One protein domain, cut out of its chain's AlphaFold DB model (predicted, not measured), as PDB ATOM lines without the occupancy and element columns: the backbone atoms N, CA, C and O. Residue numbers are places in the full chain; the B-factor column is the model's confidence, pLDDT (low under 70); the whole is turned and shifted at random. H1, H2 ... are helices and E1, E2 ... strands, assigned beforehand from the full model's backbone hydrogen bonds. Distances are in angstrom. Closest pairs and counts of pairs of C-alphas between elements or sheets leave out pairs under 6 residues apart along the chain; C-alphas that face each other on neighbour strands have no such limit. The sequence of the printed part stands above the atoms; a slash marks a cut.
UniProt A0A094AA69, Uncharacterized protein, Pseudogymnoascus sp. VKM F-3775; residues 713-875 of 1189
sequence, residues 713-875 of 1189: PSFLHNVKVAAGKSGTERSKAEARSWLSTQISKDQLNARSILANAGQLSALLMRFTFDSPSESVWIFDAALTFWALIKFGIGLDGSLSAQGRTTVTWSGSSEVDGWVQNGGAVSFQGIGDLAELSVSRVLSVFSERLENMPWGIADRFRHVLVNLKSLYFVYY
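This is residues 713 to 875 of the 1189 residues of an uncharacterized protein of Pseudogymnoascus sp. VKM F-3775 (UniProt A0A094AA69). A small sheet of two strands, E1 and E2, together with H5, packs on one side of H3 at the edge of a helical body. In that body H4 is the core, with H3 on one side of it, H6 and H7 packed along it on another, and the helical hairpin of H1 and H2 crossing one end. The 163 printed residues hold seven named helices and two named strands, in the order H1 H2 H3 H4 E1 H5 E2 H6 H7; the sheet has the order E1, E2 and is parallel, and the class is mostly helix. The whole is compact, with a radius of gyration of the C-alphas of 15.5 A and spans of 44 by 39 by 29 A.

E1 is residues 805 to 807 and E2 residues 825 to 827, with H5, residues 813 to 821, between them. H3, residues 747 to 766, is 28.2 A long, and H4, residues 772 to 791, is 29.1 A. H1, residues 715 to 722, begins with C-alpha 715 at (206.313, 221.597, 292.500). H2, residues 729 to 745, is 24.1 A long. H6, residues 838 to 850, is 18.1 A long. H7, residues 855 to 875, is 29.6 A long and ends with C-alpha 875 at (203.352, 218.536, 268.860).

E1 and E2 are parallel neighbours at 24 degrees, with N 807 and O 826 at 2.8 A, within hydrogen-bond range. E1, H5 and E2 form a strand-helix-strand unit, two parallel neighbour strands with a helix between, and its crossover is right-handed. The closest C-alphas of H3 and E2 are those of Gly 758 and Phe 827, 5.8 A apart. H5 touches H3, C-alphas of Val 819 and Arg 751 at 5.2 A, with residues 748 to 755 of H3 alone. H3 and H4 form a helical hairpin at 34 degrees, a shallow tilt only just short of steep; their closest C-alphas, Ala 757 and Ala 781, are 5.0 A apart. H4 is the hub, touching five helices. H4, H6 and H7 form an up and down bundle, each helix running against the one before. H6 touches H4 at a shallow tilt of 6 degrees, C-alphas of Val 838 and Trp 786 at 5.9 A. H7 touches H6, C-alphas of Arg 861 and Ser 846 at 5.0 A. H2 touches H4 about perpendicular at 73 degrees, C-alphas of Ser 740 and Phe 791 at 5.0 A. H1 touches H4 at 75 degrees, about perpendicular, C-alphas of Val 719 and Ala 787 at 6.4 A. H1 and H6 are apart. Every O i to N i+4 pair is within hydrogen-bond range in H1, H2, H3, H5 and H6; H4 has 14 of 16 and H7 16 of 17.

The C-alphas farthest apart, those of Ser 800 and Gly 855, are 46.7 A apart. The printed part has no cut. The link from H4 to E1, residues 792 to 804, is long. The mean pLDDT of the printed part is 83.4; under 70 are residue 727, residues 793 to 803, residue 811 and residues 869 to 875.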
ATOM      1  N   PRO A 713     204.446 221.142 297.734       81.19
ATOM      2  CA  PRO A 713     205.867 220.972 298.016       81.19
ATOM      3  C   PRO A 713     206.625 220.345 296.842       81.19
ATOM      4  O   PRO A 713     206.160 219.395 296.209       81.19
ATOM      5  N   SER A 714     207.804 220.890 296.544       82.19
ATOM      6  CA  SER A 714     208.644 220.479 295.412       82.19
ATOM      7  C   SER A 714     208.010 220.630 294.015       82.19
ATOM      8  O   SER A 714     208.596 220.141 293.049       82.19
ATOM      9  N   PHE A 715     206.894 221.354 293.833       90.31
ATOM     10  CA  PHE A 715     206.313 221.597 292.500       90.31
ATOM     11  C   PHE A 715     207.315 222.245 291.537       90.31
ATOM     12  O   PHE A 715     207.667 221.638 290.525       90.31
ATOM     13  N   LEU A 716     207.866 223.418 291.877       91.25
ATOM     14  CA  LEU A 716     208.875 224.079 291.038       91.25
ATOM     15  C   LEU A 716     210.147 223.234 290.858       91.25
ATOM     16  O   LEU A 716     210.816 223.363 289.834       91.25
ATOM     17  N   HIS A 717     210.477 222.339 291.799       88.50
ATOM     18  CA  HIS A 717     211.568 221.378 291.622       88.50
ATOM     19  C   HIS A 717     211.224 220.356 290.528       88.50
ATOM     20  O   HIS A 717     211.967 220.237 289.555       88.50
ATOM     21  N   ASN A 718     210.078 219.677 290.638       90.44
ATOM     22  CA  ASN A 718     209.615 218.682 289.668       90.44
ATOM     23  C   ASN A 718     209.386 219.291 288.277       90.44
ATOM     24  O   ASN A 718     209.794 218.697 287.283       90.44
ATOM     25  N   VAL A 719     208.841 220.508 288.191       93.19
ATOM     26  CA  VAL A 719     208.734 221.267 286.934       93.19
ATOM     27  C   VAL A 719     210.116 221.512 286.319       93.19
ATOM     28  O   VAL A 719     210.328 221.204 285.146       93.19
ATOM     29  N   LYS A 720     211.087 222.006 287.100       90.69
ATOM     30  CA  LYS A 720     212.450 222.276 286.611       90.69
ATOM     31  C   LYS A 720     213.186 220.980 286.217       90.69
ATOM     32  O   LYS A 720     213.910 220.988 285.224       90.69
ATOM     33  N   VAL A 721     212.967 219.858 286.911       88.56
ATOM     34  CA  VAL A 721     213.491 218.527 286.529       88.56
ATOM     35  C   VAL A 721     212.835 218.011 285.246       88.56
ATOM     36  O   VAL A 721     213.547 217.639 284.316       88.56
ATOM     37  N   ALA A 722     211.506 218.064 285.126       88.50
ATOM     38  CA  ALA A 722     210.780 217.668 283.915       88.50
ATOM     39  C   ALA A 722     211.193 218.495 282.679       88.50
ATOM     40  O   ALA A 722     211.235 217.956 281.566       88.50
ATOM     41  N   ALA A 723     211.545 219.770 282.893       87.31
ATOM     42  CA  ALA A 723     212.129 220.700 281.924       87.31
ATOM     43  C   ALA A 723     213.652 220.523 281.693       87.31
ATOM     44  O   ALA A 723     214.252 221.245 280.897       87.31
ATOM     45  N   GLY A 724     214.294 219.562 282.364       81.50
ATOM     46  CA  GLY A 724     215.676 219.153 282.106       81.50
ATOM     47  C   GLY A 724     216.774 219.901 282.873       81.50
ATOM     48  O   GLY A 724     217.913 219.863 282.421       81.50
ATOM     49  N   LYS A 725     216.483 220.551 284.011       80.06
ATOM     50  CA  LYS A 725     217.494 221.231 284.858       80.06
ATOM     51  C   LYS A 725     218.585 220.291 285.381       80.06
ATOM     52  O   LYS A 725     219.739 220.692 285.522       80.06
ATOM     53  N   SER A 726     218.203 219.068 285.730       72.00
ATOM     54  CA  SER A 726     219.048 218.076 286.398       72.00
ATOM     55  C   SER A 726     218.443 216.679 286.263       72.00
ATOM     56  O   SER A 726     217.248 216.554 286.000       72.00
ATOM     57  N   GLY A 727     219.257 215.645 286.488       65.12
ATOM     58  CA  GLY A 727     218.800 214.257 286.557       65.12
ATOM     59  C   GLY A 727     218.827 213.478 285.235       65.12
ATOM     60  O   GLY A 727     218.909 214.036 284.136       65.12
ATOM     61  N   THR A 728     218.757 212.154 285.371       73.94
ATOM     62  CA  THR A 728     218.635 211.165 284.285       73.94
ATOM     63  C   THR A 728     217.263 211.214 283.600       73.94
ATOM     64  O   THR A 728     216.294 211.698 284.188       73.94
ATOM     65  N   GLU A 729     217.125 210.643 282.395       74.56
ATOM     66  CA  GLU A 729     215.815 210.525 281.720       74.56
ATOM     67  C   GLU A 729     214.760 209.811 282.579       74.56
ATOM     68  O   GLU A 729     213.593 210.196 282.557       74.56
ATOM     69  N   ARG A 730     215.177 208.851 283.418       74.31
ATOM     70  CA  ARG A 730     214.306 208.218 284.414       74.31
ATOM     71  C   ARG A 730     213.719 209.250 285.384       74.31
ATOM     72  O   ARG A 730     212.502 209.342 285.488       74.31
ATOM     73  N   SER A 731     214.555 210.071 286.023       77.56
ATOM     74  CA  SER A 731     214.070 211.107 286.953       77.56
ATOM     75  C   SER A 731     213.225 212.191 286.267       77.56
ATOM     76  O   SER A 731     212.297 212.726 286.869       77.56
ATOM     77  N   LYS A 732     213.468 212.469 284.976       82.69
ATOM     78  CA  LYS A 732     212.607 213.350 284.170       82.69
ATOM     79  C   LYS A 732     211.237 212.718 283.919       82.69
ATOM     80  O   LYS A 732     210.233 213.418 284.011       82.69
ATOM     81  N   ALA A 733     211.177 211.419 283.624       79.81
ATOM     82  CA  ALA A 733     209.923 210.681 283.470       79.81
ATOM     83  C   ALA A 733     209.150 210.574 284.798       79.81
ATOM     84  O   ALA A 733     207.947 210.828 284.823       79.81
ATOM     85  N   GLU A 734     209.839 210.295 285.908       84.94
ATOM     86  CA  GLU A 734     209.263 210.274 287.260       84.94
ATOM     87  C   GLU A 734     208.677 211.649 287.636       84.94
ATOM     88  O   GLU A 734     207.524 211.721 288.063       84.94
ATOM     89  N   ALA A 735     209.387 212.753 287.368       87.69
ATOM     90  CA  ALA A 735     208.879 214.109 287.597       87.69
ATOM     91  C   ALA A 735     207.664 214.467 286.711       87.69
ATOM     92  O   ALA A 735     206.707 215.071 287.196       87.69
ATOM     93  N   ARG A 736     207.654 214.068 285.428       89.50
ATOM     94  CA  ARG A 736     206.492 214.244 284.524       89.50
ATOM     95  C   ARG A 736     205.270 213.455 285.010       89.50
ATOM     96  O   ARG A 736     204.165 213.993 285.027       89.50
ATOM     97  N   SER A 737     205.481 212.208 285.433       87.38
ATOM     98  CA  SER A 737     204.445 211.334 285.992       87.38
ATOM     99  C   SER A 737     203.861 211.907 287.285       87.38
ATOM    100  O   SER A 737     202.642 211.980 287.438       87.38
ATOM    101  N   TRP A 738     204.715 212.416 288.181       92.00
ATOM    102  CA  TRP A 738     204.287 213.101 289.401       92.00
ATOM    103  C   TRP A 738     203.433 214.335 289.090       92.00
ATOM    104  O   TRP A 738     202.351 214.466 289.657       92.00
ATOM    105  N   LEU A 739     203.859 215.196 288.154       91.88
ATOM    106  CA  LEU A 739     203.102 216.393 287.760       91.88
ATOM    107  C   LEU A 739     201.706 216.033 287.239       91.88
ATOM    108  O   LEU A 739     200.714 216.536 287.759       91.88
ATOM    109  N   SER A 740     201.619 215.120 286.268       88.50
ATOM    110  CA  SER A 740     200.334 214.666 285.721       88.50
ATOM    111  C   SER A 740     199.435 214.029 286.797       88.50
ATOM    112  O   SER A 740     198.227 214.276 286.829       88.50
ATOM    113  N   THR A 741     200.025 213.287 287.741       88.56
ATOM    114  CA  THR A 741     199.307 212.656 288.862       88.56
ATOM    115  C   THR A 741     198.763 213.677 289.868       88.56
ATOM    116  O   THR A 741     197.614 213.553 290.281       88.56
ATOM    117  N   GLN A 742     199.533 214.700 290.268       88.00
ATOM    118  CA  GLN A 742     199.020 215.725 291.194       88.00
ATOM    119  C   GLN A 742     197.952 216.604 290.528       88.00
ATOM    120  O   GLN A 742     196.907 216.841 291.126       88.00
ATOM    121  N   ILE A 743     198.160 217.028 289.275       88.88
ATOM    122  CA  ILE A 743     197.215 217.913 288.575       88.88
ATOM    123  C   ILE A 743     195.867 217.221 288.320       88.88
ATOM    124  O   ILE A 743     194.820 217.850 288.466       88.88
ATOM    125  N   SER A 744     195.868 215.923 287.996       86.44
ATOM    126  CA  SER A 744     194.629 215.142 287.848       86.44
ATOM    127  C   SER A 744     193.936 214.836 289.182       86.44
ATOM    128  O   SER A 744     192.709 214.752 289.222       86.44
ATOM    129  N   LYS A 745     194.693 214.709 290.279       87.19
ATOM    130  CA  LYS A 745     194.159 214.477 291.632       87.19
ATOM    131  C   LYS A 745     193.568 215.738 292.277       87.19
ATOM    132  O   LYS A 745     192.639 215.627 293.073       87.19
ATOM    133  N   ASP A 746     194.123 216.912 291.984       86.50
ATOM    134  CA  ASP A 746     193.904 218.146 292.749       86.50
ATOM    135  C   ASP A 746     193.783 219.377 291.829       86.50
ATOM    136  O   ASP A 746     194.604 220.297 291.816       86.50
ATOM    137  N   GLN A 747     192.724 219.395 291.016       85.50
ATOM    138  CA  GLN A 747     192.479 220.479 290.057       85.50
ATOM    139  C   GLN A 747     192.266 221.859 290.709       85.50
ATOM    140  O   GLN A 747     192.508 222.876 290.061       85.50
ATOM    141  N   LEU A 748     191.821 221.923 291.970       87.56
ATOM    142  CA  LEU A 748     191.593 223.192 292.673       87.56
ATOM    143  C   LEU A 748     192.924 223.889 292.965       87.56
ATOM    144  O   LEU A 748     193.106 225.048 292.589       87.56
ATOM    145  N   ASN A 749     193.890 223.179 293.554       88.12
ATOM    146  CA  ASN A 749     195.214 223.756 293.780       88.12
ATOM    147  C   ASN A 749     195.983 223.946 292.462       88.12
ATOM    148  O   ASN A 749     196.719 224.924 292.335       88.12
ATOM    149  N   ALA A 750     195.738 223.118 291.436       90.56
ATOM    150  CA  ALA A 750     196.250 223.364 290.084       90.56
ATOM    151  C   ALA A 750     195.792 224.728 289.525       90.56
ATOM    152  O   ALA A 750     196.611 225.488 289.000       90.56
ATOM    153  N   ARG A 751     194.502 225.073 289.677       90.75
ATOM    154  CA  ARG A 751     193.971 226.395 289.304       90.75
ATOM    155  C   ARG A 751     194.538 227.515 290.180       90.75
ATOM    156  O   ARG A 751     194.896 228.551 289.634       90.75
ATOM    157  N   SER A 752     194.696 227.304 291.489       91.19
ATOM    158  CA  SER A 752     195.307 228.293 292.400       91.19
ATOM    159  C   SER A 752     196.750 228.652 292.008       91.19
ATOM    160  O   SER A 752     197.113 229.829 291.924       91.19
ATOM    161  N   ILE A 753     197.566 227.644 291.676       93.62
ATOM    162  CA  ILE A 753     198.943 227.832 291.196       93.62
ATOM    163  C   ILE A 753     198.949 228.558 289.837       93.62
ATOM    164  O   ILE A 753     199.765 229.458 289.630       93.62
ATOM    165  N   LEU A 754     198.025 228.225 288.923       93.56
ATOM    166  CA  LEU A 754     197.913 228.904 287.624       93.56
ATOM    167  C   LEU A 754     197.472 230.371 287.763       93.56
ATOM    168  O   LEU A 754     198.024 231.242 287.090       93.56
ATOM    169  N   ALA A 755     196.521 230.657 288.658       93.06
ATOM    170  CA  ALA A 755     196.072 232.010 288.974       93.06
ATOM    171  C   ALA A 755     197.231 232.866 289.504       93.06
ATOM    172  O   ALA A 755     197.499 233.930 288.947       93.06
ATOM    173  N   ASN A 756     197.990 232.360 290.482       94.56
ATOM    174  CA  ASN A 756     199.151 233.058 291.038       94.56
ATOM    175  C   ASN A 756     200.281 233.256 290.012       94.56
ATOM    176  O   ASN A 756     200.884 234.326 289.964       94.56
ATOM    177  N   ALA A 757     200.533 232.285 289.125       96.06
ATOM    178  CA  ALA A 757     201.462 232.469 288.003       96.06
ATOM    179  C   ALA A 757     200.984 233.557 287.021       96.06
ATOM    180  O   ALA A 757     201.797 234.320 286.492       96.06
ATOM    181  N   GLY A 758     199.670 233.662 286.809       94.44
ATOM    182  CA  GLY A 758     199.032 234.740 286.058       94.44
ATOM    183  C   GLY A 758     199.193 236.110 286.716       94.44
ATOM    184  O   GLY A 758     199.649 237.043 286.058       94.44
ATOM    185  N   GLN A 759     198.887 236.219 288.010       94.38
ATOM    186  CA  GLN A 759     199.028 237.448 288.800       94.38
ATOM    187  C   GLN A 759     200.482 237.931 288.826       94.38
ATOM    188  O   GLN A 759     200.743 239.084 288.492       94.38
ATOM    189  N   LEU A 760     201.441 237.035 289.092       95.44
ATOM    190  CA  LEU A 760     202.879 237.315 289.026       95.44
ATOM    191  C   LEU A 760     203.297 237.816 287.631       95.44
ATOM    192  O   LEU A 760     203.986 238.826 287.507       95.44
ATOM    193  N   SER A 761     202.838 237.156 286.563       94.88
ATOM    194  CA  SER A 761     203.129 237.563 285.181       94.88
ATOM    195  C   SER A 761     202.494 238.907 284.790       94.88
ATOM    196  O   SER A 761     203.062 239.640 283.975       94.88
ATOM    197  N   ALA A 762     201.339 239.253 285.364       93.38
ATOM    198  CA  ALA A 762     200.676 240.540 285.171       93.38
ATOM    199  C   ALA A 762     201.360 241.661 285.973       93.38
ATOM    200  O   ALA A 762     201.587 242.745 285.435       93.38
ATOM    201  N   LEU A 763     201.750 241.390 287.224       92.81
ATOM    202  CA  LEU A 763     202.459 242.311 288.116       92.81
ATOM    203  C   LEU A 763     203.789 242.762 287.500       92.81
ATOM    204  O   LEU A 763     204.019 243.959 287.339       92.81
ATOM    205  N   LEU A 764     204.619 241.805 287.068       92.50
ATOM    206  CA  LEU A 764     205.933 242.080 286.470       92.50
ATOM    207  C   LEU A 764     205.851 242.655 285.044       92.50
ATOM    208  O   LEU A 764     206.838 243.171 284.532       92.50
ATOM    209  N   MET A 765     204.683 242.593 284.395       91.06
ATOM    210  CA  MET A 765     204.412 243.319 283.149       91.06
ATOM    211  C   MET A 765     203.917 244.751 283.412       91.06
ATOM    212  O   MET A 765     204.133 245.640 282.591       91.06
ATOM    213  N   ARG A 766     203.228 244.982 284.537       89.75
ATOM    214  CA  ARG A 766     202.708 246.299 284.928       89.75
ATOM    215  C   ARG A 766     203.791 247.193 285.533       89.75
ATOM    216  O   ARG A 766     203.753 248.401 285.305       89.75
ATOM    217  N   PHE A 767     204.729 246.607 286.277       89.56
ATOM    218  CA  PHE A 767     205.825 247.301 286.949       89.56
ATOM    219  C   PHE A 767     207.163 246.626 286.607       89.56
ATOM    220  O   PHE A 767     207.543 245.630 287.217       89.56
ATOM    221  N   THR A 768     207.861 247.166 285.607       87.44
ATOM    222  CA  THR A 768     209.152 246.667 285.108       87.44
ATOM    223  C   THR A 768     210.306 247.501 285.674       87.44
ATOM    224  O   THR A 768     210.381 248.695 285.372       87.44
ATOM    225  N   PHE A 769     211.221 246.894 286.437       88.50
ATOM    226  CA  PHE A 769     212.449 247.557 286.917       88.50
ATOM    227  C   PHE A 769     213.723 246.981 286.276       88.50
ATOM    228  O   PHE A 769     214.835 247.339 286.669       88.50
ATOM    229  N   ASP A 770     213.571 246.096 285.286       88.44
ATOM    230  CA  ASP A 770     214.653 245.389 284.598       88.44
ATOM    231  C   ASP A 770     215.583 244.656 285.594       88.44
ATOM    232  O   ASP A 770     216.810 244.598 285.442       88.44
ATOM    233  N   SER A 771     215.005 244.133 286.681       90.25
ATOM    234  CA  SER A 771     215.765 243.617 287.821       90.25
ATOM    235  C   SER A 771     216.243 242.166 287.606       90.25
ATOM    236  O   SER A 771     215.646 241.392 286.844       90.25
ATOM    237  N   PRO A 772     217.334 241.737 288.272       88.94
ATOM    238  CA  PRO A 772     217.796 240.355 288.156       88.94
ATOM    239  C   PRO A 772     216.783 239.344 288.722       88.94
ATOM    240  O   PRO A 772     216.685 238.228 288.212       88.94
ATOM    241  N   SER A 773     216.006 239.735 289.738       91.06
ATOM    242  CA  SER A 773     214.967 238.903 290.361       91.06
ATOM    243  C   SER A 773     213.766 238.690 289.435       91.06
ATOM    244  O   SER A 773     213.306 237.558 289.286       91.06
ATOM    245  N   GLU A 774     213.323 239.741 288.731       93.38
ATOM    246  CA  GLU A 774     212.283 239.661 287.688       93.38
ATOM    247  C   GLU A 774     212.612 238.598 286.639       93.38
ATOM    248  O   GLU A 774     211.752 237.797 286.283       93.38
ATOM    249  N   SER A 775     213.875 238.522 286.207       92.88
ATOM    250  CA  SER A 775     214.325 237.529 285.222       92.88
ATOM    251  C   SER A 775     214.082 236.082 285.682       92.88
ATOM    252  O   SER A 775     213.820 235.210 284.854       92.88
ATOM    253  N   VAL A 776     214.149 235.814 286.993       92.94
ATOM    254  CA  VAL A 776     213.872 234.492 287.580       92.94
ATOM    255  C   VAL A 776     212.369 234.260 287.728       92.94
ATOM    256  O   VAL A 776     211.877 233.209 287.327       92.94
ATOM    257  N   TRP A 777     211.617 235.234 288.249       95.62
ATOM    258  CA  TRP A 777     210.167 235.104 288.436       95.62
ATOM    259  C   TRP A 777     209.399 234.979 287.111       95.62
ATOM    260  O   TRP A 777     208.486 234.161 287.012       95.62
ATOM    261  N   ILE A 778     209.803 235.714 286.067       95.62
ATOM    262  CA  ILE A 778     209.260 235.591 284.702       95.62
ATOM    263  C   ILE A 778     209.479 234.167 284.165       95.62
ATOM    264  O   ILE A 778     208.578 233.591 283.554       95.62
ATOM    265  N   PHE A 779     210.649 233.575 284.416       95.44
ATOM    266  CA  PHE A 779     210.972 232.210 283.996       95.44
ATOM    267  C   PHE A 779     210.222 231.139 284.804       95.44
ATOM    268  O   PHE A 779     209.709 230.183 284.223       95.44
ATOM    269  N   ASP A 780     210.087 231.309 286.120       95.31
ATOM    270  CA  ASP A 780     209.323 230.393 286.974       95.31
ATOM    271  C   ASP A 780     207.820 230.425 286.657       95.31
ATOM    272  O   ASP A 780     207.182 229.370 286.603       95.31
ATOM    273  N   ALA A 781     207.261 231.601 286.346       96.56
ATOM    274  CA  ALA A 781     205.907 231.725 285.812       96.56
ATOM    275  C   ALA A 781     205.778 231.015 284.450       96.56
ATOM    276  O   ALA A 781     204.865 230.210 284.264       96.56
ATOM    277  N   ALA A 782     206.723 231.228 283.523       96.12
ATOM    278  CA  ALA A 782     206.735 230.571 282.212       96.12
ATOM    279  C   ALA A 782     206.746 229.037 282.313       96.12
ATOM    280  O   ALA A 782     205.994 228.358 281.612       96.12
ATOM    281  N   LEU A 783     207.577 228.491 283.207       95.31
ATOM    282  CA  LEU A 783     207.644 227.059 283.488       95.31
ATOM    283  C   LEU A 783     206.374 226.531 284.173       95.31
ATOM    284  O   LEU A 783     205.966 225.402 283.905       95.31
ATOM    285  N   THR A 784     205.728 227.338 285.016       96.25
ATOM    286  CA  THR A 784     204.463 226.982 285.678       96.25
ATOM    287  C   THR A 784     203.319 226.878 284.668       96.25
ATOM    288  O   THR A 784     202.654 225.844 284.614       96.25
ATOM    289  N   PHE A 785     203.150 227.877 283.790       95.00
ATOM    290  CA  PHE A 785     202.204 227.795 282.671       95.00
ATOM    291  C   PHE A 785     202.526 226.616 281.738       95.00
ATOM    292  O   PHE A 785     201.623 225.871 281.361       95.00
ATOM    293  N   TRP A 786     203.804 226.400 281.395       93.94
ATOM    294  CA  TRP A 786     204.238 225.257 280.580       93.94
ATOM    295  C   TRP A 786     203.821 223.915 281.192       93.94
ATOM    296  O   TRP A 786     203.263 223.079 280.485       93.94
ATOM    297  N   ALA A 787     204.057 223.708 282.490       93.12
ATOM    298  CA  ALA A 787     203.727 222.456 283.161       93.12
ATOM    299  C   ALA A 787     202.213 222.244 283.281       93.12
ATOM    300  O   ALA A 787     201.722 221.164 282.960       93.12
ATOM    301  N   LEU A 788     201.468 223.265 283.710       92.06
ATOM    302  CA  LEU A 788     200.028 223.139 283.936       92.06
ATOM    303  C   LEU A 788     199.246 222.991 282.624       92.06
ATOM    304  O   LEU A 788     198.311 222.200 282.584       92.06
ATOM    305  N   ILE A 789     199.671 223.631 281.528       88.50
ATOM    306  CA  ILE A 789     199.056 223.425 280.204       88.50
ATOM    307  C   ILE A 789     199.512 222.095 279.575       88.50
ATOM    308  O   ILE A 789     198.713 221.426 278.926       88.50
ATOM    309  N   LYS A 790     200.772 221.663 279.765       86.12
ATOM    310  CA  LYS A 790     201.258 220.390 279.191       86.12
ATOM    311  C   LYS A 790     200.689 219.150 279.895       86.12
ATOM    312  O   LYS A 790     200.491 218.132 279.238       86.12
ATOM    313  N   PHE A 791     200.490 219.199 281.212       86.31
ATOM    314  CA  PHE A 791     200.110 218.029 282.018       86.31
ATOM    315  C   PHE A 791     198.701 218.123 282.633       86.31
ATOM    316  O   PHE A 791     198.214 217.128 283.170       86.31
ATOM    317  N   GLY A 792     198.038 219.285 282.559       76.56
ATOM    318  CA  GLY A 792     196.701 219.528 283.106       76.56
ATOM    319  C   GLY A 792     195.579 219.384 282.085       76.56
ATOM    320  O   GLY A 792     195.052 220.370 281.576       76.56
ATOM    321  N   ILE A 793     195.163 218.143 281.831       60.97
ATOM    322  CA  ILE A 793     193.954 217.862 281.047       60.97
ATOM    323  C   ILE A 793     192.720 218.269 281.872       60.97
ATOM    324  O   ILE A 793     192.535 217.799 282.994       60.97
ATOM    325  N   GLY A 794     191.857 219.117 281.302       62.06
ATOM    326  CA  GLY A 794     190.552 219.451 281.888       62.06
ATOM    327  C   GLY A 794     190.571 220.474 283.030       62.06
ATOM    328  O   GLY A 794     189.728 220.384 283.919       62.06
ATOM    329  N   LEU A 795     191.502 221.440 283.023       62.06
ATOM    330  CA  LEU A 795     191.437 222.611 283.917       62.06
ATOM    331  C   LEU A 795     190.209 223.499 283.623       62.06
ATOM    332  O   LEU A 795     189.630 224.074 284.549       62.06
ATOM    333  N   ASP A 796     189.782 223.543 282.357       61.31
ATOM    334  CA  ASP A 796     188.524 224.141 281.904       61.31
ATOM    335  C   ASP A 796     187.339 223.244 282.309       61.31
ATOM    336  O   ASP A 796     186.925 222.334 281.585       61.31
ATOM    337  N   GLY A 797     186.819 223.470 283.517       51.22
ATOM    338  CA  GLY A 797     185.727 222.684 284.096       51.22
ATOM    339  C   GLY A 797     184.423 222.756 283.292       51.22
ATOM    340  O   GLY A 797     183.901 223.833 283.004       51.22
ATOM    341  N   SER A 798     183.849 221.594 282.977       53.06
ATOM    342  CA  SER A 798     182.553 221.490 282.298       53.06
ATOM    343  C   SER A 798     181.385 221.641 283.282       53.06
ATOM    344  O   SER A 798     180.920 220.623 283.794       53.06
ATOM    345  N   LEU A 799     180.870 222.867 283.483       45.50
ATOM    346  CA  LEU A 799     179.422 223.184 283.520       45.50
ATOM    347  C   LEU A 799     179.104 224.658 283.863       45.50
ATOM    348  O   LEU A 799     179.759 225.285 284.688       45.50
ATOM    349  N   SER A 800     177.964 225.125 283.335       41.12
ATOM    350  CA  SER A 800     177.269 226.395 283.633       41.12
ATOM    351  C   SER A 800     177.916 227.701 283.136       41.12
ATOM    352  O   SER A 800     179.121 227.802 282.926       41.12
ATOM    353  N   ALA A 801     177.070 228.705 282.881       43.72
ATOM    354  CA  ALA A 801     177.448 229.964 282.244       43.72
ATOM    355  C   ALA A 801     177.668 231.080 283.279       43.72
ATOM    356  O   ALA A 801     176.739 231.807 283.630       43.72
ATOM    357  N   GLN A 802     178.911 231.226 283.738       54.00
ATOM    358  CA  GLN A 802     179.400 232.433 284.414       54.00
ATOM    359  C   GLN A 802     180.329 233.226 283.475       54.00
ATOM    360  O   GLN A 802     180.754 232.724 282.432       54.00
ATOM    361  N   GLY A 803     180.581 234.499 283.795       62.81
ATOM    362  CA  GLY A 803     181.359 235.405 282.943       62.81
ATOM    363  C   GLY A 803     182.838 235.014 282.811       62.81
ATOM    364  O   GLY A 803     183.395 234.350 283.682       62.81
ATOM    365  N   ARG A 804     183.489 235.465 281.727       77.12
ATOM    366  CA  ARG A 804     184.943 235.306 281.528       77.12
ATOM    367  C   ARG A 804     185.690 236.008 282.667       77.12
ATOM    368  O   ARG A 804     185.733 237.235 282.705       77.12
ATOM    369  N   THR A 805     186.328 235.234 283.538       86.62
ATOM    370  CA  THR A 805     187.185 235.768 284.606       86.62
ATOM    371  C   THR A 805     188.487 236.293 284.002       86.62
ATOM    372  O   THR A 805     189.086 235.626 283.158       86.62
ATOM    373  N   THR A 806     188.951 237.473 284.418       87.69
ATOM    374  CA  THR A 806     190.226 238.038 283.938       87.69
ATOM    375  C   THR A 806     191.224 238.153 285.084       87.69
ATOM    376  O   THR A 806     191.076 238.989 285.972       87.69
ATOM    377  N   VAL A 807     192.272 237.331 285.049       88.88
ATOM    378  CA  VAL A 807     193.361 237.358 286.030       88.88
ATOM    379  C   VAL A 807     194.244 238.575 285.759       88.88
ATOM    380  O   VAL A 807     194.969 238.634 284.761       88.88
ATOM    381  N   THR A 808     194.164 239.546 286.669       88.44
ATOM    382  CA  THR A 808     194.947 240.789 286.686       88.44
ATOM    383  C   THR A 808     195.902 240.816 287.883       88.44
ATOM    384  O   THR A 808     195.810 239.988 288.787       88.44
ATOM    385  N   TRP A 809     196.831 241.774 287.901       82.31
ATOM    386  CA  TRP A 809     197.871 241.890 288.934       82.31
ATOM    387  C   TRP A 809     197.354 242.166 290.360       82.31
ATOM    388  O   TRP A 809     198.052 241.838 291.310       82.31
ATOM    389  N   SER A 810     196.173 242.772 290.530       73.25
ATOM    390  CA  SER A 810     195.670 243.217 291.844       73.25
ATOM    391  C   SER A 810     194.871 242.158 292.611       73.25
ATOM    392  O   SER A 810     194.529 242.378 293.769       73.25
ATOM    393  N   GLY A 811     194.532 241.038 291.961       67.12
ATOM    394  CA  GLY A 811     193.531 240.089 292.458       67.12
ATOM    395  C   GLY A 811     192.090 240.611 292.357       67.12
ATOM    396  O   GLY A 811     191.843 241.809 292.207       67.12
ATOM    397  N   SER A 812     191.133 239.684 292.405       70.25
ATOM    398  CA  SER A 812     189.698 239.951 292.546       70.25
ATOM    399  C   SER A 812     188.989 238.689 293.051       70.25
ATOM    400  O   SER A 812     189.454 237.577 292.807       70.25
ATOM    401  N   SER A 813     187.829 238.851 293.691       71.31
ATOM    402  CA  SER A 813     186.987 237.731 294.143       71.31
ATOM    403  C   SER A 813     186.467 236.847 292.997       71.31
ATOM    404  O   SER A 813     186.072 235.705 293.222       71.31
ATOM    405  N   GLU A 814     186.500 237.344 291.757       77.75
ATOM    406  CA  GLU A 814     186.223 236.560 290.548       77.75
ATOM    407  C   GLU A 814     187.299 235.486 290.320       77.75
ATOM    408  O   GLU A 814     186.976 234.364 289.933       77.75
ATOM    409  N   VAL A 815     188.570 235.797 290.613       83.94
ATOM    410  CA  VAL A 815     189.680 234.834 290.516       83.94
ATOM    411  C   VAL A 815     189.513 233.723 291.550       83.94
ATOM    412  O   VAL A 815     189.650 232.554 291.196       83.94
ATOM    413  N   ASP A 816     189.137 234.051 292.788       83.31
ATOM    414  CA  ASP A 816     188.863 233.052 293.831       83.31
ATOM    415  C   ASP A 816     187.667 232.161 293.454       83.31
ATOM    416  O   ASP A 816     187.718 230.934 293.595       83.31
ATOM    417  N   GLY A 817     186.612 232.766 292.894       82.88
ATOM    418  CA  GLY A 817     185.461 232.056 292.337       82.88
ATOM    419  C   GLY A 817     185.848 231.081 291.221       82.88
ATOM    420  O   GLY A 817     185.380 229.939 291.221       82.88
ATOM    421  N   TRP A 818     186.751 231.480 290.318       86.56
ATOM    422  CA  TRP A 818     187.287 230.611 289.268       86.56
ATOM    423  C   TRP A 818     188.222 229.515 289.807       86.56
ATOM    424  O   TRP A 818     188.153 228.372 289.356       86.56
ATOM    425  N   VAL A 819     189.062 229.799 290.807       86.62
ATOM    426  CA  VAL A 819     189.906 228.774 291.450       86.62
ATOM    427  C   VAL A 819     189.032 227.678 292.063       86.62
ATOM    428  O   VAL A 819     189.276 226.490 291.826       86.62
ATOM    429  N   GLN A 820     187.957 228.053 292.760       85.00
ATOM    430  CA  GLN A 820     187.001 227.102 293.329       85.00
ATOM    431  C   GLN A 820     186.250 226.312 292.242       85.00
ATOM    432  O   GLN A 820     186.309 225.082 292.243       85.00
ATOM    433  N   ASN A 821     185.594 226.989 291.294       81.94
ATOM    434  CA  ASN A 821     184.578 226.376 290.422       81.94
ATOM    435  C   ASN A 821     185.069 226.004 289.008       81.94
ATOM    436  O   ASN A 821     184.457 225.166 288.347       81.94
ATOM    437  N   GLY A 822     186.179 226.580 288.540       79.94
ATOM    438  CA  GLY A 822     186.607 226.525 287.139       79.94
ATOM    439  C   GLY A 822     185.819 227.486 286.237       79.94
ATOM    440  O   GLY A 822     185.158 228.407 286.713       79.94
ATOM    441  N   GLY A 823     185.912 227.284 284.919       81.06
ATOM    442  CA  GLY A 823     185.247 228.108 283.899       81.06
ATOM    443  C   GLY A 823     186.226 228.834 282.970       81.06
ATOM    444  O   GLY A 823     187.429 228.581 283.000       81.06
ATOM    445  N   ALA A 824     185.713 229.737 282.131       84.12
ATOM    446  CA  ALA A 824     186.517 230.458 281.141       84.12
ATOM    447  C   ALA A 824     187.360 231.577 281.783       84.12
ATOM    448  O   ALA A 824     186.814 232.499 282.398       84.12
ATOM    449  N   VAL A 825     188.683 231.527 281.587       89.00
ATOM    450  CA  VAL A 825     189.642 232.481 282.169       89.00
ATOM    451  C   VAL A 825     190.574 233.100 281.124       89.00
ATOM    452  O   VAL A 825     191.004 232.442 280.174       89.00
ATOM    453  N   SER A 826     190.911 234.373 281.332       90.38
ATOM    454  CA  SER A 826     191.896 235.133 280.557       90.38
ATOM    455  C   SER A 826     193.015 235.657 281.452       90.38
ATOM    456  O   SER A 826     192.761 236.113 282.567       90.38
ATOM    457  N   PHE A 827     194.254 235.619 280.967       92.31
ATOM    458  CA  PHE A 827     195.439 236.074 281.695       92.31
ATOM    459  C   PHE A 827     195.991 237.365 281.085       92.31
ATOM    460  O   PHE A 827     196.367 237.395 279.907       92.31
ATOM    461  N   GLN A 828     196.071 238.431 281.890       90.50
ATOM    462  CA  GLN A 828     196.466 239.765 281.436       90.50
ATOM    463  C   GLN A 828     197.852 239.753 280.755       90.50
ATOM    464  O   GLN A 828     198.883 239.522 281.383       90.50
ATOM    465  N   GLY A 829     197.877 240.022 279.445       83.38
ATOM    466  CA  GLY A 829     199.105 240.029 278.640       83.38
ATOM    467  C   GLY A 829     199.649 238.647 278.251       83.38
ATOM    468  O   GLY A 829     200.822 238.550 277.881       83.38
ATOM    469  N   ILE A 830     198.828 237.593 278.337       87.62
ATOM    470  CA  ILE A 830     199.136 236.251 277.816       87.62
ATOM    471  C   ILE A 830     198.025 235.784 276.856       87.62
ATOM    472  O   ILE A 830     198.328 235.500 275.696       87.62
ATOM    473  N   GLY A 831     196.760 235.758 277.303       86.81
ATOM    474  CA  GLY A 831     195.588 235.347 276.507       86.81
ATOM    475  C   GLY A 831     194.574 234.480 277.271       86.81
ATOM    476  O   GLY A 831     194.733 234.241 278.470       86.81
ATOM    477  N   ASP A 832     193.545 234.004 276.565       86.25
ATOM    478  CA  ASP A 832     192.504 233.097 277.075       86.25
ATOM    479  C   ASP A 832     193.007 231.649 277.166       86.25
ATOM    480  O   ASP A 832     193.591 231.139 276.211       86.25
ATOM    481  N   LEU A 833     192.749 230.955 278.283       85.44
ATOM    482  CA  LEU A 833     193.313 229.619 278.544       85.44
ATOM    483  C   LEU A 833     192.978 228.594 277.448       85.44
ATOM    484  O   LEU A 833     193.870 227.879 276.995       85.44
ATOM    485  N   ALA A 834     191.739 228.606 276.951       80.50
ATOM    486  CA  ALA A 834     191.271 227.731 275.876       80.50
ATOM    487  C   ALA A 834     191.986 227.950 274.519       80.50
ATOM    488  O   ALA A 834     191.958 227.069 273.660       80.50
ATOM    489  N   GLU A 835     192.644 229.098 274.313       79.56
ATOM    490  CA  GLU A 835     193.432 229.411 273.108       79.56
ATOM    491  C   GLU A 835     194.956 229.274 273.340       79.56
ATOM    492  O   GLU A 835     195.756 229.307 272.394       79.56
ATOM    493  N   LEU A 836     195.400 229.105 274.592       81.50
ATOM    494  CA  LEU A 836     196.814 229.125 274.969       81.50
ATOM    495  C   LEU A 836     197.525 227.787 274.746       81.50
ATOM    496  O   LEU A 836     197.785 227.010 275.662       81.50
ATOM    497  N   SER A 837     197.983 227.571 273.512       82.88
ATOM    498  CA  SER A 837     198.978 226.528 273.239       82.88
ATOM    499  C   SER A 837     200.301 226.771 273.990       82.88
ATOM    500  O   SER A 837     200.787 227.903 274.100       82.88
ATOM    501  N   VAL A 838     200.964 225.687 274.409       85.75
ATOM    502  CA  VAL A 838     202.301 225.728 275.040       85.75
ATOM    503  C   VAL A 838     203.320 226.495 274.182       85.75
ATOM    504  O   VAL A 838     204.131 227.256 274.707       85.75
ATOM    505  N   SER A 839     203.251 226.362 272.852       80.56
ATOM    506  CA  SER A 839     204.113 227.099 271.916       80.56
ATOM    507  C   SER A 839     203.890 228.617 271.983       80.56
ATOM    508  O   SER A 839     204.860 229.381 271.956       80.56
ATOM    509  N   ARG A 840     202.636 229.078 272.127       85.56
ATOM    510  CA  ARG A 840     202.306 230.504 272.296       85.56
ATOM    511  C   ARG A 840     202.832 231.035 273.627       85.56
ATOM    512  O   ARG A 840     203.541 232.038 273.620       85.56
ATOM    513  N   VAL A 841     202.566 230.328 274.727       88.94
ATOM    514  CA  VAL A 841     203.052 230.668 276.077       88.94
ATOM    515  C   VAL A 841     204.575 230.791 276.110       88.94
ATOM    516  O   VAL A 841     205.096 231.851 276.454       88.94
ATOM    517  N   LEU A 842     205.300 229.748 275.685       91.56
ATOM    518  CA  LEU A 842     206.766 229.761 275.667       91.56
ATOM    519  C   LEU A 842     207.321 230.901 274.802       91.56
ATOM    520  O   LEU A 842     208.369 231.450 275.132       91.56
ATOM    521  N   SER A 843     206.623 231.290 273.729       87.88
ATOM    522  CA  SER A 843     207.022 232.429 272.889       87.88
ATOM    523  C   SER A 843     206.860 233.767 273.616       87.88
ATOM    524  O   SER A 843     207.821 234.526 273.659       87.88
ATOM    525  N   VAL A 844     205.702 234.026 274.239       90.69
ATOM    526  CA  VAL A 844     205.434 235.276 274.986       90.69
ATOM    527  C   VAL A 844     206.450 235.474 276.113       90.69
ATOM    528  O   VAL A 844     207.006 236.559 276.269       90.69
ATOM    529  N   PHE A 845     206.754 234.424 276.879       94.69
ATOM    530  CA  PHE A 845     207.756 234.515 277.942       94.69
ATOM    531  C   PHE A 845     209.201 234.594 277.413       94.69
ATOM    532  O   PHE A 845     210.023 235.278 278.019       94.69
ATOM    533  N   SER A 846     209.519 233.970 276.269       92.88
ATOM    534  CA  SER A 846     210.835 234.123 275.620       92.88
ATOM    535  C   SER A 846     211.073 235.553 275.127       92.88
ATOM    536  O   SER A 846     212.167 236.074 275.308       92.88
ATOM    537  N   GLU A 847     210.051 236.192 274.552       91.25
ATOM    538  CA  GLU A 847     210.082 237.583 274.080       91.25
ATOM    539  C   GLU A 847     210.241 238.573 275.245       91.25
ATOM    540  O   GLU A 847     211.046 239.500 275.169       91.25
ATOM    541  N   ARG A 848     209.562 238.339 276.379       91.31
ATOM    542  CA  ARG A 848     209.785 239.121 277.611       91.31
ATOM    543  C   ARG A 848     211.231 238.990 278.113       91.31
ATOM    544  O   ARG A 848     211.864 240.002 278.391       91.31
ATOM    545  N   LEU A 849     211.776 237.771 278.178       92.88
ATOM    546  CA  LEU A 849     213.164 237.531 278.609       92.88
ATOM    547  C   LEU A 849     214.218 238.078 277.628       92.88
ATOM    548  O   LEU A 849     215.320 238.400 278.053       92.88
ATOM    549  N   GLU A 850     213.893 238.211 276.339       90.19
ATOM    550  CA  GLU A 850     214.779 238.788 275.311       90.19
ATOM    551  C   GLU A 850     215.029 240.290 275.497       90.19
ATOM    552  O   GLU A 850     216.077 240.791 275.099       90.19
ATOM    553  N   ASN A 851     214.087 240.997 276.125       86.69
ATOM    554  CA  ASN A 851     214.191 242.430 276.397       86.69
ATOM    555  C   ASN A 851     214.884 242.750 277.738       86.69
ATOM    556  O   ASN A 851     215.244 243.903 277.971       86.69
ATOM    557  N   MET A 852     215.101 241.756 278.611       90.00
ATOM    558  CA  MET A 852     215.751 241.950 279.914       90.00
ATOM    559  C   MET A 852     217.276 242.120 279.757       90.00
ATOM    560  O   MET A 852     217.908 241.325 279.059       90.00
ATOM    561  N   PRO A 853     217.926 243.071 280.460       88.88
ATOM    562  CA  PRO A 853     219.363 243.326 280.301       88.88
ATOM    563  C   PRO A 853     220.267 242.228 280.887       88.88
ATOM    564  O   PRO A 853     221.451 242.158 280.559       88.88
ATOM    565  N   TRP A 854     219.756 241.379 281.782       90.88
ATOM    566  CA  TRP A 854     220.565 240.419 282.537       90.88
ATOM    567  C   TRP A 854     220.860 239.139 281.754       90.88
ATOM    568  O   TRP A 854     219.956 238.435 281.319       90.88
ATOM    569  N   GLY A 855     222.139 238.755 281.667       86.81
ATOM    570  CA  GLY A 855     222.576 237.568 280.917       86.81
ATOM    571  C   GLY A 855     222.006 236.226 281.405       86.81
ATOM    572  O   GLY A 855     222.106 235.232 280.691       86.81
ATOM    573  N   ILE A 856     221.395 236.154 282.594       87.75
ATOM    574  CA  ILE A 856     220.622 234.977 283.017       87.75
ATOM    575  C   ILE A 856     219.274 234.857 282.284       87.75
ATOM    576  O   ILE A 856     218.825 233.739 282.043       87.75
ATOM    577  N   ALA A 857     218.670 235.970 281.854       91.25
ATOM    578  CA  ALA A 857     217.449 235.968 281.052       91.25
ATOM    579  C   ALA A 857     217.689 235.337 279.671       91.25
ATOM    580  O   ALA A 857     216.873 234.536 279.229       91.25
ATOM    581  N   ASP A 858     218.856 235.568 279.053       88.44
ATOM    582  CA  ASP A 858     219.299 234.838 277.853       88.44
ATOM    583  C   ASP A 858     219.375 233.319 278.092       88.44
ATOM    584  O   ASP A 858     218.891 232.531 277.277       88.44
ATOM    585  N   ARG A 859     219.933 232.877 279.230       87.75
ATOM    586  CA  ARG A 859     219.992 231.445 279.581       87.75
ATOM    587  C   ARG A 859     218.598 230.849 279.731       87.75
ATOM    588  O   ARG A 859     218.320 229.786 279.180       87.75
ATOM    589  N   PHE A 860     217.707 231.547 280.428       91.69
ATOM    590  CA  PHE A 860     216.315 231.140 280.593       91.69
ATOM    591  C   PHE A 860     215.542 231.145 279.267       91.69
ATOM    592  O   PHE A 860     214.841 230.177 278.980       91.69
ATOM    593  N   ARG A 861     215.741 232.145 278.402       92.19
ATOM    594  CA  ARG A 861     215.209 232.180 277.032       92.19
ATOM    595  C   ARG A 861     215.689 230.973 276.228       92.19
ATOM    596  O   ARG A 861     214.871 230.315 275.601       92.19
ATOM    597  N   HIS A 862     216.969 230.609 276.304       87.69
ATOM    598  CA  HIS A 862     217.487 229.393 275.670       87.69
ATOM    599  C   HIS A 862     216.873 228.100 276.242       87.69
ATOM    600  O   HIS A 862     216.628 227.166 275.478       87.69
ATOM    601  N   VAL A 863     216.540 228.036 277.540       88.88
ATOM    602  CA  VAL A 863     215.740 226.922 278.091       88.88
ATOM    603  C   VAL A 863     214.332 226.909 277.481       88.88
ATOM    604  O   VAL A 863     213.917 225.871 276.970       88.88
ATOM    605  N   LEU A 864     213.602 228.032 277.485       90.44
ATOM    606  CA  LEU A 864     212.234 228.101 276.945       90.44
ATOM    607  C   LEU A 864     212.185 227.817 275.434       90.44
ATOM    608  O   LEU A 864     211.281 227.123 274.971       90.44
ATOM    609  N   VAL A 865     213.179 228.282 274.672       85.50
ATOM    610  CA  VAL A 865     213.341 227.979 273.244       85.50
ATOM    611  C   VAL A 865     213.652 226.499 273.032       85.50
ATOM    612  O   VAL A 865     213.037 225.892 272.163       85.50
ATOM    613  N   ASN A 866     214.507 225.866 273.841       82.44
ATOM    614  CA  ASN A 866     214.758 224.426 273.724       82.44
ATOM    615  C   ASN A 866     213.532 223.584 274.118       82.44
ATOM    616  O   ASN A 866     213.227 222.603 273.440       82.44
ATOM    617  N   LEU A 867     212.774 223.995 275.143       81.88
ATOM    618  CA  LEU A 867     211.471 223.403 275.463       81.88
ATOM    619  C   LEU A 867     210.481 223.573 274.308       81.88
ATOM    620  O   LEU A 867     209.760 222.628 273.996       81.88
ATOM    621  N   LYS A 868     210.467 224.737 273.644       72.31
ATOM    622  CA  LYS A 868     209.632 225.000 272.467       72.31
ATOM    623  C   LYS A 868     210.063 224.153 271.274       72.31
ATOM    624  O   LYS A 868     209.189 223.600 270.627       72.31
ATOM    625  N   SER A 869     211.358 224.004 270.998       58.34
ATOM    626  CA  SER A 869     211.877 223.173 269.902       58.34
ATOM    627  C   SER A 869     211.558 221.695 270.115       58.34
ATOM    628  O   SER A 869     211.082 221.044 269.190       58.34
ATOM    629  N   LEU A 870     211.704 221.187 271.345       55.06
ATOM    630  CA  LEU A 870     211.195 219.865 271.717       55.06
ATOM    631  C   LEU A 870     209.676 219.793 271.485       55.06
ATOM    632  O   LEU A 870     209.207 218.910 270.778       55.06
ATOM    633  N   TYR A 871     208.895 220.749 271.994       45.00
ATOM    634  CA  TYR A 871     207.441 220.776 271.782       45.00
ATOM    635  C   TYR A 871     207.046 220.909 270.296       45.00
ATOM    636  O   TYR A 871     205.992 220.434 269.899       45.00
ATOM    637  N   PHE A 872     207.882 221.514 269.455       39.06
ATOM    638  CA  PHE A 872     207.645 221.641 268.019       39.06
ATOM    639  C   PHE A 872     207.883 220.306 267.303       39.06
ATOM    640  O   PHE A 872     207.041 219.892 266.517       39.06
ATOM    641  N   VAL A 873     208.960 219.594 267.663       43.78
ATOM    642  CA  VAL A 873     209.253 218.220 267.207       43.78
ATOM    643  C   VAL A 873     208.190 217.216 267.674       43.78
ATOM    644  O   VAL A 873     207.889 216.277 266.948       43.78
ATOM    645  N   TYR A 874     207.595 217.411 268.857       43.34
ATOM    646  CA  TYR A 874     206.588 216.494 269.408       43.34
ATOM    647  C   TYR A 874     205.121 216.849 269.083       43.34
ATOM    648  O   TYR A 874     204.276 215.963 269.167       43.34
ATOM    649  N   TYR A 875     204.764 218.106 268.778       42.81
ATOM    650  CA  TYR A 875     203.352 218.536 268.860       42.81
ATOM    651  C   TYR A 875     202.835 219.546 267.825       42.81
ATOM    652  O   TYR A 875     201.644 219.859 267.869       42.81
TER     653      TYR A 875